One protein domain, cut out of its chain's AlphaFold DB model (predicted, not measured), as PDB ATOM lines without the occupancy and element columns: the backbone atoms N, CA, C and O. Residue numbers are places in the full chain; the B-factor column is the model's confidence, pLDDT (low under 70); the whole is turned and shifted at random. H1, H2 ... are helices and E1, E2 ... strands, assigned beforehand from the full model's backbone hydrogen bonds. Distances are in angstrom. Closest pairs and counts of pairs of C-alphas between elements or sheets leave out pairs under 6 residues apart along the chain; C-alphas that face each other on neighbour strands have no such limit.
ATOM      1  N   TRP A 238      -7.017  -6.725 -46.670       96.75
ATOM      2  CA  TRP A 238      -6.782  -5.284 -46.515       96.75
ATOM      3  C   TRP A 238      -7.137  -4.441 -47.745       96.75
ATOM      4  O   TRP A 238      -7.739  -3.386 -47.553       96.75
ATOM      5  N   PRO A 239      -6.862  -4.868 -48.994       96.25
ATOM      6  CA  PRO A 239      -7.352  -4.153 -50.168       96.25
ATOM      7  C   PRO A 239      -8.876  -3.962 -50.178       96.25
ATOM      8  O   PRO A 239      -9.358  -2.845 -50.345       96.25
ATOM      9  N   GLY A 240      -9.649  -5.023 -49.932       96.94
ATOM     10  CA  GLY A 240     -11.109  -4.933 -49.870       96.94
ATOM     11  C   GLY A 240     -11.592  -4.118 -48.669       96.94
ATOM     12  O   GLY A 240     -12.526  -3.327 -48.785       96.94
ATOM     13  N   LEU A 241     -10.928  -4.266 -47.523       97.00
ATOM     14  CA  LEU A 241     -11.226  -3.497 -46.319       97.00
ATOM     15  C   LEU A 241     -10.953  -1.998 -46.510       97.00
ATOM     16  O   LEU A 241     -11.749  -1.166 -46.088       97.00
ATOM     17  N   SER A 242      -9.883  -1.643 -47.219       97.50
ATOM     18  CA  SER A 242      -9.563  -0.266 -47.584       97.50
ATOM     19  C   SER A 242     -10.702   0.410 -48.354       97.50
ATOM     20  O   SER A 242     -10.968   1.585 -48.112       97.50
ATOM     21  N   ILE A 243     -11.366  -0.308 -49.268       96.56
ATOM     22  CA  ILE A 243     -12.526   0.214 -50.011       96.56
ATOM     23  C   ILE A 243     -13.657   0.543 -49.033       96.56
ATOM     24  O   ILE A 243     -14.132   1.677 -48.991       96.56
ATOM     25  N   ARG A 244     -14.036  -0.420 -48.179       97.06
ATOM     26  CA  ARG A 244     -15.138  -0.245 -47.219       97.06
ATOM     27  C   ARG A 244     -14.860   0.865 -46.199       97.06
ATOM     28  O   ARG A 244     -15.729   1.687 -45.940       97.06
ATOM     29  N   ILE A 245     -13.642   0.931 -45.657       96.81
ATOM     30  CA  ILE A 245     -13.217   2.000 -44.736       96.81
ATOM     31  C   ILE A 245     -13.240   3.358 -45.432       96.81
ATOM     32  O   ILE A 245     -13.728   4.337 -44.869       96.81
ATOM     33  N   GLY A 246     -12.713   3.420 -46.659       94.81
ATOM     34  CA  GLY A 246     -12.738   4.625 -47.476       94.81
ATOM     35  C   GLY A 246     -14.159   5.154 -47.634       94.81
ATOM     36  O   GLY A 246     -14.410   6.319 -47.348       94.81
ATOM     37  N   GLN A 247     -15.093   4.281 -48.015       94.12
ATOM     38  CA  GLN A 247     -16.516   4.603 -48.140       94.12
ATOM     39  C   GLN A 247     -17.121   5.078 -46.813       94.12
ATOM     40  O   GLN A 247     -17.721   6.147 -46.780       94.12
ATOM     41  N   ALA A 248     -16.896   4.349 -45.718       94.44
ATOM     42  CA  ALA A 248     -17.477   4.669 -44.417       94.44
ATOM     43  C   ALA A 248     -16.998   6.019 -43.856       94.44
ATOM     44  O   ALA A 248     -17.800   6.823 -43.383       94.44
ATOM     45  N   ILE A 249     -15.695   6.312 -43.941       92.44
ATOM     46  CA  ILE A 249     -15.156   7.616 -43.522       92.44
ATOM     47  C   ILE A 249     -15.727   8.727 -44.397       92.44
ATOM     48  O   ILE A 249     -16.083   9.798 -43.904       92.44
ATOM     49  N   ARG A 250     -15.816   8.474 -45.705       90.12
ATOM     50  CA  ARG A 250     -16.324   9.445 -46.667       90.12
ATOM     51  C   ARG A 250     -17.788   9.789 -46.422       90.12
ATOM     52  O   ARG A 250     -18.137  10.966 -46.458       90.12
ATOM     53  N   GLU A 251     -18.599   8.791 -46.100       88.62
ATOM     54  CA  GLU A 251     -19.984   8.957 -45.669       88.62
ATOM     55  C   GLU A 251     -20.074   9.828 -44.410       88.62
ATOM     56  O   GLU A 251     -20.728  10.868 -44.438       88.62
ATOM     57  N   VAL A 252     -19.336   9.480 -43.349       88.38
ATOM     58  CA  VAL A 252     -19.348  10.225 -42.078       88.38
ATOM     59  C   VAL A 252     -18.955  11.690 -42.269       88.38
ATOM     60  O   VAL A 252     -19.656  12.579 -41.787       88.38
ATOM     61  N   ILE A 253     -17.868  11.965 -42.996       86.25
ATOM     62  CA  ILE A 253     -17.406  13.340 -43.243       86.25
ATOM     63  C   ILE A 253     -18.463  14.140 -44.017       86.25
ATOM     64  O   ILE A 253     -18.723  15.294 -43.676       86.25
ATOM     65  N   CYS A 254     -19.103  13.533 -45.021       81.88
ATOM     66  CA  CYS A 254     -20.186  14.176 -45.765       81.88
ATOM     67  C   CYS A 254     -21.407  14.470 -44.886       81.88
ATOM     68  O   CYS A 254     -21.971  15.556 -44.991       81.88
ATOM     69  N   THR A 255     -21.795  13.557 -43.991       81.12
ATOM     70  CA  THR A 255     -22.905  13.776 -43.049       81.12
ATOM     71  C   THR A 255     -22.609  14.901 -42.054       81.12
ATOM     72  O   THR A 255     -23.517  15.623 -41.646       81.12
ATOM     73  N   MET A 256     -21.343  15.077 -41.665       77.25
ATOM     74  CA  MET A 256     -20.921  16.134 -40.740       77.25
ATOM     75  C   MET A 256     -20.794  17.522 -41.388       77.25
ATOM     76  O   MET A 256     -20.635  18.500 -40.657       77.25
ATOM     77  N   ASP A 257     -20.859  17.630 -42.719       72.12
ATOM     78  CA  ASP A 257     -20.733  18.894 -43.448       72.12
ATOM     79  C   ASP A 257     -22.106  19.417 -43.937       72.12
ATOM     80  O   ASP A 257     -22.594  19.031 -45.008       72.12
ATOM     81  N   PRO A 258     -22.743  20.344 -43.193       59.16
ATOM     82  CA  PRO A 258     -24.058  20.879 -43.537       59.16
ATOM     83  C   PRO A 258     -24.072  21.758 -44.801       59.16
ATOM     84  O   PRO A 258     -25.162  22.095 -45.275       59.16
ATOM     85  N   ALA A 259     -22.913  22.158 -45.340       59.47
ATOM     86  CA  ALA A 259     -22.820  22.873 -46.613       59.47
ATOM     87  C   ALA A 259     -22.849  21.901 -47.806       59.47
ATOM     88  O   ALA A 259     -23.488  22.196 -48.817       59.47
ATOM     89  N   ARG A 260     -22.243  20.712 -47.669       59.50
ATOM     90  CA  ARG A 260     -22.280  19.642 -48.686       59.50
ATOM     91  C   ARG A 260     -23.614  18.906 -48.746       59.50
ATOM     92  O   ARG A 260     -24.052  18.554 -49.836       59.50
ATOM     93  N   ALA A 261     -24.304  18.753 -47.615       52.88
ATOM     94  CA  ALA A 261     -25.638  18.144 -47.562       52.88
ATOM     95  C   ALA A 261     -26.706  18.891 -48.397       52.88
ATOM     96  O   ALA A 261     -27.766  18.338 -48.680       52.88
ATOM     97  N   ARG A 262     -26.440  20.148 -48.790       52.97
ATOM     98  CA  ARG A 262     -27.331  20.985 -49.615       52.97
ATOM     99  C   ARG A 262     -26.971  20.997 -51.102       52.97
ATOM    100  O   ARG A 262     -27.669  21.648 -51.876       52.97
ATOM    101  N   GLN A 263     -25.887  20.334 -51.509       54.28
ATOM    102  CA  GLN A 263     -25.510  20.246 -52.917       54.28
ATOM    103  C   GLN A 263     -26.320  19.137 -53.615       54.28
ATOM    104  O   GLN A 263     -26.563  18.093 -53.008       54.28
ATOM    105  N   PRO A 264     -26.759  19.336 -54.873       48.28
ATOM    106  CA  PRO A 264     -27.467  18.302 -55.625       48.28
ATOM    107  C   PRO A 264     -26.610  17.034 -55.750       48.28
ATOM    108  O   PRO A 264     -25.396  17.132 -55.894       48.28
ATOM    109  N   GLN A 265     -27.228  15.844 -55.722       47.28
ATOM    110  CA  GLN A 265     -26.533  14.540 -55.708       47.28
ATOM    111  C   GLN A 265     -25.490  14.352 -56.826       47.28
ATOM    112  O   GLN A 265     -24.523  13.620 -56.639       47.28
ATOM    113  N   SER A 266     -25.642  15.048 -57.959       44.25
ATOM    114  CA  SER A 266     -24.684  15.058 -59.074       44.25
ATOM    115  C   SER A 266     -23.400  15.862 -58.811       44.25
ATOM    116  O   SER A 266     -22.413  15.668 -59.511       44.25
ATOM    117  N   GLN A 267     -23.400  16.753 -57.815       42.50
ATOM    118  CA  GLN A 267     -22.224  17.460 -57.284       42.50
ATOM    119  C   GLN A 267     -21.820  16.947 -55.890       42.50
ATOM    120  O   GLN A 267     -20.668  17.092 -55.491       42.50
ATOM    121  N   SER A 268     -22.755  16.338 -55.150       40.88
ATOM    122  CA  SER A 268     -22.543  15.838 -53.786       40.88
ATOM    123  C   SER A 268     -21.888  14.453 -53.732       40.88
ATOM    124  O   SER A 268     -21.519  13.997 -52.646       40.88
ATOM    125  N   SER A 269     -21.737  13.766 -54.869       43.50
ATOM    126  CA  SER A 269     -20.973  12.524 -54.971       43.50
ATOM    127  C   SER A 269     -19.471  12.803 -54.823       43.50
ATOM    128  O   SER A 269     -18.735  12.861 -55.796       43.50
ATOM    129  N   LEU A 270     -19.025  12.986 -53.580       47.09
ATOM    130  CA  LEU A 270     -17.756  12.472 -53.060       47.09
ATOM    131  C   LEU A 270     -16.520  12.493 -53.991       47.09
ATOM    132  O   LEU A 270     -15.817  11.495 -54.088       47.09
ATOM    133  N   GLU A 271     -16.120  13.644 -54.527       56.25
ATOM    134  CA  GLU A 271     -14.697  13.860 -54.849       56.25
ATOM    135  C   GLU A 271     -13.988  14.535 -53.673       56.25
ATOM    136  O   GLU A 271     -13.306  15.549 -53.791       56.25
ATOM    137  N   MET A 272     -14.143  13.967 -52.473       71.00
ATOM    138  CA  MET A 272     -13.055  14.122 -51.511       71.00
ATOM    139  C   MET A 272     -11.830  13.455 -52.131       71.00
ATOM    140  O   MET A 272     -11.906  12.295 -52.541       71.00
ATOM    141  N   ALA A 273     -10.727  14.182 -52.220       83.25
ATOM    142  CA  ALA A 273      -9.584  13.742 -52.995       83.25
ATOM    143  C   ALA A 273      -8.934  12.455 -52.437       83.25
ATOM    144  O   ALA A 273      -9.217  12.001 -51.315       83.25
ATOM    145  N   GLY A 274      -8.075  11.837 -53.246       89.81
ATOM    146  CA  GLY A 274      -7.490  10.528 -52.972       89.81
ATOM    147  C   GLY A 274      -8.313   9.351 -53.511       89.81
ATOM    148  O   GLY A 274      -9.143   9.494 -54.407       89.81
ATOM    149  N   LEU A 275      -8.050   8.156 -52.980       93.19
ATOM    150  CA  LEU A 275      -8.635   6.901 -53.449       93.19
ATOM    151  C   LEU A 275      -8.782   5.904 -52.295       93.19
ATOM    152  O   LEU A 275      -7.818   5.602 -51.598       93.19
ATOM    153  N   GLU A 276      -9.992   5.374 -52.114       94.81
ATOM    154  CA  GLU A 276     -10.347   4.478 -51.006       94.81
ATOM    155  C   GLU A 276      -9.927   5.035 -49.637       94.81
ATOM    156  O   GLU A 276     -10.343   6.144 -49.284       94.81
ATOM    157  N   SER A 277      -9.123   4.284 -48.872       94.75
ATOM    158  CA  SER A 277      -8.656   4.659 -47.535       94.75
ATOM    159  C   SER A 277      -7.533   5.697 -47.549       94.75
ATOM    160  O   SER A 277      -7.198   6.230 -46.495       94.75
ATOM    161  N   LEU A 278      -6.973   6.039 -48.714       93.81
ATOM    162  CA  LEU A 278      -6.141   7.227 -48.872       93.81
ATOM    163  C   LEU A 278      -7.055   8.436 -49.105       93.81
ATOM    164  O   LEU A 278      -7.596   8.613 -50.198       93.81
ATOM    165  N   ILE A 279      -7.250   9.255 -48.073       92.12
ATOM    166  CA  ILE A 279      -8.236  10.345 -48.074       92.12
ATOM    167  C   ILE A 279      -7.531  11.665 -47.787       92.12
ATOM    168  O   ILE A 279      -6.690  11.735 -46.893       92.12
ATOM    169  N   TYR A 280      -7.908  12.714 -48.511       89.94
ATOM    170  CA  TYR A 280      -7.489  14.083 -48.223       89.94
ATOM    171  C   TYR A 280      -8.716  14.922 -47.878       89.94
ATOM    172  O   TYR A 280      -9.720  14.893 -48.594       89.94
ATOM    173  N   VAL A 281      -8.631  15.647 -46.767       87.19
ATOM    174  CA  VAL A 281      -9.714  16.475 -46.221       87.19
ATOM    175  C   VAL A 281      -9.195  17.895 -46.055       87.19
ATOM    176  O   VAL A 281      -8.034  18.073 -45.697       87.19
ATOM    177  N   ASP A 282     -10.027  18.900 -46.320       86.00
ATOM    178  CA  ASP A 282      -9.678  20.292 -46.018       86.00
ATOM    179  C   ASP A 282      -9.340  20.434 -44.528       86.00
ATOM    180  O   ASP A 282     -10.007  19.859 -43.664       86.00
ATOM    181  N   GLU A 283      -8.290  21.182 -44.212       84.38
ATOM    182  CA  GLU A 283      -7.799  21.301 -42.846       84.38
ATOM    183  C   GLU A 283      -8.843  21.890 -41.893       84.38
ATOM    184  O   GLU A 283      -9.001  21.397 -40.775       84.38
ATOM    185  N   LYS A 284      -9.604  22.906 -42.318       82.56
ATOM    186  CA  LYS A 284     -10.640  23.510 -41.469       82.56
ATOM    187  C   LYS A 284     -11.745  22.501 -41.195       82.56
ATOM    188  O   LYS A 284     -12.197  22.372 -40.054       82.56
ATOM    189  N   GLN A 285     -12.138  21.751 -42.224       82.38
ATOM    190  CA  GLN A 285     -13.105  20.666 -42.093       82.38
ATOM    191  C   GLN A 285     -12.600  19.584 -41.126       82.38
ATOM    192  O   GLN A 285     -13.295  19.245 -40.168       82.38
ATOM    193  N   ALA A 286     -11.374  19.094 -41.307       85.44
ATOM    194  CA  ALA A 286     -10.783  18.064 -40.459       85.44
ATOM    195  C   ALA A 286     -10.625  18.519 -38.997       85.44
ATOM    196  O   ALA A 286     -10.989  17.780 -38.076       85.44
ATOM    197  N   ARG A 287     -10.182  19.764 -38.767       82.62
ATOM    198  CA  ARG A 287     -10.080  20.364 -37.428       82.62
ATOM    199  C   ARG A 287     -11.444  20.483 -36.749       82.62
ATOM    200  O   ARG A 287     -11.549  20.180 -35.565       82.62
ATOM    201  N   SER A 288     -12.503  20.846 -37.480       80.50
ATOM    202  CA  SER A 288     -13.868  20.895 -36.926       80.50
ATOM    203  C   SER A 288     -14.376  19.529 -36.438       80.50
ATOM    204  O   SER A 288     -15.206  19.454 -35.532       80.50
ATOM    205  N   MET A 289     -13.835  18.446 -37.004       82.06
ATOM    206  CA  MET A 289     -14.149  17.059 -36.656       82.06
ATOM    207  C   MET A 289     -13.145  16.451 -35.662       82.06
ATOM    208  O   MET A 289     -13.287  15.285 -35.299       82.06
ATOM    209  N   LEU A 290     -12.158  17.237 -35.209       85.19
ATOM    210  CA  LEU A 290     -11.054  16.815 -34.340       85.19
ATOM    211  C   LEU A 290     -10.269  15.620 -34.907       85.19
ATOM    212  O   LEU A 290      -9.911  14.682 -34.182       85.19
ATOM    213  N   LEU A 291     -10.036  15.643 -36.221       83.62
ATOM    214  CA  LEU A 291      -9.253  14.635 -36.927       83.62
ATOM    215  C   LEU A 291      -7.779  15.008 -36.940       83.62
ATOM    216  O   LEU A 291      -7.415  16.142 -37.239       83.62
ATOM    217  N   GLN A 292      -6.949  14.013 -36.653       79.44
ATOM    218  CA  GLN A 292      -5.502  14.095 -36.789       79.44
ATOM    219  C   GLN A 292      -5.069  13.319 -38.031       79.44
ATOM    220  O   GLN A 292      -5.596  12.246 -38.334       79.44
ATOM    221  N   GLY A 293      -4.089  13.860 -38.744       82.06
ATOM    222  CA  GLY A 293      -3.480  13.225 -39.903       82.06
ATOM    223  C   GLY A 293      -2.199  13.944 -40.292       82.06
ATOM    224  O   GLY A 293      -1.691  14.769 -39.537       82.06
ATOM    225  N   VAL A 294      -1.673  13.624 -41.471       81.44
ATOM    226  CA  VAL A 294      -0.440  14.249 -41.963       81.44
ATOM    227  C   VAL A 294      -0.809  15.521 -42.729       81.44
ATOM    228  O   VAL A 294      -1.544  15.398 -43.715       81.44
ATOM    229  N   PRO A 295      -0.353  16.717 -42.320       79.12
ATOM    230  CA  PRO A 295      -0.657  17.945 -43.047       79.12
ATOM    231  C   PRO A 295       0.023  17.962 -44.420       79.12
ATOM    232  O   PRO A 295       1.153  17.503 -44.587       79.12
ATOM    233  N   GLU A 296      -0.682  18.502 -45.407       78.75
ATOM    234  CA  GLU A 296      -0.269  18.627 -46.806       78.75
ATOM    235  C   GLU A 296      -0.772  19.982 -47.343       78.75
ATOM    236  O   GLU A 296      -1.753  20.068 -48.089       78.75
ATOM    237  N   GLY A 297      -0.141  21.074 -46.900       80.50
ATOM    238  CA  GLY A 297      -0.646  22.435 -47.122       80.50
ATOM    239  C   GLY A 297      -1.932  22.681 -46.326       80.50
ATOM    240  O   GLY A 297      -1.983  22.371 -45.144       80.50
ATOM    241  N   ASN A 298      -2.986  23.179 -46.980       82.12
ATOM    242  CA  ASN A 298      -4.298  23.446 -46.355       82.12
ATOM    243  C   ASN A 298      -5.182  22.190 -46.209       82.12
ATOM    244  O   ASN A 298      -6.406  22.285 -46.110       82.12
ATOM    245  N   TYR A 299      -4.589  21.000 -46.271       85.69
ATOM    246  CA  TYR A 299      -5.303  19.730 -46.251       85.69
ATOM    247  C   TYR A 299      -4.635  18.760 -45.289       85.69
ATOM    248  O   TYR A 299      -3.439  18.839 -45.021       85.69
ATOM    249  N   ILE A 300      -5.412  17.799 -44.803       85.31
ATOM    250  CA  ILE A 300      -4.950  16.710 -43.954       85.31
ATOM    251  C   ILE A 300      -5.106  15.398 -44.720       85.31
ATOM    252  O   ILE A 300      -6.211  15.020 -45.121       85.31
ATOM    253  N   ARG A 301      -3.993  14.679 -44.896       89.50
ATOM    254  CA  ARG A 301      -3.987  13.303 -45.390       89.50
ATOM    255  C   ARG A 301      -4.315  12.347 -44.249       89.50
ATOM    256  O   ARG A 301      -3.552  12.216 -43.288       89.50
ATOM    257  N   LEU A 302      -5.410  11.616 -44.407       89.50
ATOM    258  CA  LEU A 302      -5.834  10.557 -43.505       89.50
ATOM    259  C   LEU A 302      -5.361   9.197 -44.025       89.50
ATOM    260  O   LEU A 302      -5.503   8.866 -45.203       89.50
ATOM    261  N   LEU A 303      -4.802   8.410 -43.109       89.00
ATOM    262  CA  LEU A 303      -4.332   7.046 -43.330       89.00
ATOM    263  C   LEU A 303      -4.923   6.153 -42.226       89.00
ATOM    264  O   LEU A 303      -4.194   5.744 -41.320       89.00
ATOM    265  N   PRO A 304      -6.239   5.873 -42.263       91.00
ATOM    266  CA  PRO A 304      -6.940   5.163 -41.196       91.00
ATOM    267  C   PRO A 304      -6.339   3.774 -40.979       91.00
ATOM    268  O   PRO A 304      -5.734   3.199 -41.882       91.00
ATOM    269  N   VAL A 305      -6.491   3.203 -39.791       90.38
ATOM    270  CA  VAL A 305      -6.084   1.811 -39.563       90.38
ATOM    271  C   VAL A 305      -6.957   0.896 -40.426       90.38
ATOM    272  O   VAL A 305      -8.170   1.080 -40.477       90.38
ATOM    273  N   LEU A 306      -6.354  -0.077 -41.117       93.38
ATOM    274  CA  LEU A 306      -7.095  -1.087 -41.880       93.38
ATOM    275  C   LEU A 306      -7.597  -2.179 -40.932       93.38
ATOM    276  O   LEU A 306      -7.031  -3.261 -40.875       93.38
ATOM    277  N   ALA A 307      -8.636  -1.862 -40.162       93.69
ATOM    278  CA  ALA A 307      -9.288  -2.790 -39.243       93.69
ATOM    279  C   ALA A 307     -10.807  -2.784 -39.456       93.69
ATOM    280  O   ALA A 307     -11.395  -1.731 -39.711       93.69
ATOM    281  N   GLU A 308     -11.447  -3.949 -39.317       94.31
ATOM    282  CA  GLU A 308     -12.870  -4.137 -39.646       94.31
ATOM    283  C   GLU A 308     -13.820  -3.100 -39.010       94.31
ATOM    284  O   GLU A 308     -14.698  -2.610 -39.725       94.31
ATOM    285  N   PRO A 309     -13.652  -2.669 -37.739       94.88
ATOM    286  CA  PRO A 309     -14.549  -1.678 -37.139       94.88
ATOM    287  C   PRO A 309     -14.612  -0.342 -37.890       94.88
ATOM    288  O   PRO A 309     -15.655   0.306 -37.910       94.88
ATOM    289  N   TYR A 310     -13.526   0.055 -38.559       94.62
ATOM    290  CA  TYR A 310     -13.462   1.311 -39.310       94.62
ATOM    291  C   TYR A 310     -14.264   1.257 -40.614       94.62
ATOM    292  O   TYR A 310     -14.422   2.279 -41.276       94.62
ATOM    293  N   SER A 311     -14.764   0.081 -40.999       95.25
ATOM    294  CA  SER A 311     -15.647  -0.078 -42.154       95.25
ATOM    295  C   SER A 311     -17.120   0.190 -41.826       95.25
ATOM    296  O   SER A 311     -17.953   0.193 -42.727       95.25
ATOM    297  N   ASN A 312     -17.448   0.431 -40.550       95.25
ATOM    298  CA  ASN A 312     -18.797   0.722 -40.085       95.25
ATOM    299  C   ASN A 312     -18.960   2.232 -39.782       95.25
ATOM    300  O   ASN A 312     -18.391   2.713 -38.794       95.25
ATOM    301  N   PRO A 313     -19.771   2.980 -40.556       92.12
ATOM    302  CA  PRO A 313     -20.025   4.405 -40.321       92.12
ATOM    303  C   PRO A 313     -20.525   4.719 -38.904       92.12
ATOM    304  O   PRO A 313     -20.096   5.700 -38.297       92.12
ATOM    305  N   GLN A 314     -21.377   3.864 -38.330       91.38
ATOM    306  CA  GLN A 314     -21.906   4.056 -36.977       91.38
ATOM    307  C   GLN A 314     -20.812   3.908 -35.917       91.38
ATOM    308  O   GLN A 314     -20.793   4.656 -34.935       91.38
ATOM    309  N   PHE A 315     -19.885   2.966 -36.113       93.56
ATOM    310  CA  PHE A 315     -18.728   2.816 -35.235       93.56
ATOM    311  C   PHE A 315     -17.845   4.064 -35.302       93.56
ATOM    312  O   PHE A 315     -17.500   4.635 -34.268       93.56
ATOM    313  N   LEU A 316     -17.539   4.536 -36.514       92.19
ATOM    314  CA  LEU A 316     -16.764   5.755 -36.725       92.19
ATOM    315  C   LEU A 316     -17.423   6.963 -36.048       92.19
ATOM    316  O   LEU A 316     -16.756   7.679 -35.304       92.19
ATOM    317  N   TRP A 317     -18.730   7.154 -36.234       88.19
ATOM    318  CA  TRP A 317     -19.486   8.222 -35.581       88.19
ATOM    319  C   TRP A 317     -19.417   8.135 -34.055       88.19
ATOM    320  O   TRP A 317     -19.194   9.129 -33.375       88.19
ATOM    321  N   THR A 318     -19.603   6.937 -33.507       87.56
ATOM    322  CA  THR A 318     -19.711   6.736 -32.058       87.56
ATOM    323  C   THR A 318     -18.358   6.830 -31.360       87.56
ATOM    324  O   THR A 318     -18.295   7.303 -30.230       87.56
ATOM    325  N   HIS A 319     -17.271   6.406 -32.010       89.19
ATOM    326  CA  HIS A 319     -15.988   6.207 -31.334       89.19
ATOM    327  C   HIS A 319     -14.846   7.093 -31.839       89.19
ATOM    328  O   HIS A 319     -13.878   7.278 -31.105       89.19
ATOM    329  N   ILE A 320     -14.934   7.658 -33.047       87.62
ATOM    330  CA  ILE A 320     -13.811   8.367 -33.686       87.62
ATOM    331  C   ILE A 320     -14.160   9.827 -33.998       87.62
ATOM    332  O   ILE A 320     -13.401  10.739 -33.654       87.62
ATOM    333  N   PHE A 321     -15.305  10.056 -34.640       85.25
ATOM    334  CA  PHE A 321     -15.695  11.355 -35.179       85.25
ATOM    335  C   PHE A 321     -16.650  12.104 -34.245       85.25
ATOM    336  O   PHE A 321     -17.504  11.523 -33.579       85.25
ATOM    337  N   GLY A 322     -16.535  13.432 -34.238       73.88
ATOM    338  CA  GLY A 322     -17.538  14.314 -33.644       73.88
ATOM    339  C   GLY A 322     -17.783  14.105 -32.145       73.88
ATOM    340  O   GLY A 322     -16.967  13.547 -31.412       73.88
TER     341      GLY A 322
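This is residues 238 to 322 of the 393 residues of an uncharacterized protein of Fusarium oxysporum f. sp. pisi HDV247 (UniProt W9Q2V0). A long helix, H1, runs through the domain, with the short helices H4 and H5 packed on one side of it and a small two-stranded sheet, E1 and E2, on another side, nearer to H1 with E1 than with E2. The short helix H3 follows E1 directly and sits at one end of this sheet, while residues 261 to 267, which include most of the short helix H2, stick out beyond the last residues of H1. The printed part has 85 residues, with five named helices and two named strands in the order H1, H2, E1, H3, E2, H4, H5; the sheet has the order E1 - E2 and is antiparallel, and the class is mostly helix. The whole is compact, with a radius of gyration of the C-alphas of 12.2 A, and rounded, with spans of 32 by 28 by 24 A.

H1, residues 238 to 256, begins with C-alpha 238 at (-6.782, -5.284, -46.515) and is 26.3 A from first to last C-alpha. H2, residues 265 to 268, follows. E1, residues 278 to 282, is 13.8 A long and begins with C-alpha 278 at (-6.141, 7.227, -48.872). H3 is residues 283 to 288, 8.5 A long, and E2 is residues 299 to 302, 9.6 A long. H4 is residues 308 to 311. H5, residues 313 to 319, is 10.0 A long and ends with C-alpha 319 at (-15.988, 6.207, -31.334).

H1 touches H4 with its residues 241 to 249 alone; the closest C-alphas are those of Ile 245 and Ser 311, 4.1 A apart. With residues 248 to 252 alone H1 touches H5, about perpendicular at 75 degrees, and the closest C-alphas, those of Ala 248 and Pro 313, are 4.8 A apart. H4 and H5 only just touch, with 3 pairs of C-alphas within 8 A, and only at the corner by their link; the closest C-alphas are those of Tyr 310 and Leu 316, 6.1 A apart. The closest C-alphas of H1 and E1 are those of Gly 246 and Leu 278, 7.2 A apart. E1 and E2 are antiparallel neighbours at 150 degrees, with N 281 and O 300 at 3.0 A and N 300 and O 281 at 2.8 A, within hydrogen-bond range. The closest C-alphas of H3 and E2 are those of Glu 283 and Tyr 299, 4.5 A apart. H1 is apart from H2, H3 and E2. In H1, H3 and H5 every O i to N i+4 pair is within hydrogen-bond range; H2 and H4 are too short for such a pair.

The two C-alphas farthest apart are those of Trp 238 and Arg 262, at 33.5 A. The printed part has no cut, and none of its links is long. Residues 261 to 267, of which 265 to 267 belong to H2, stand free. Mean pLDDT of the printed part is 82.1, and residues 258 to 271 are under 70.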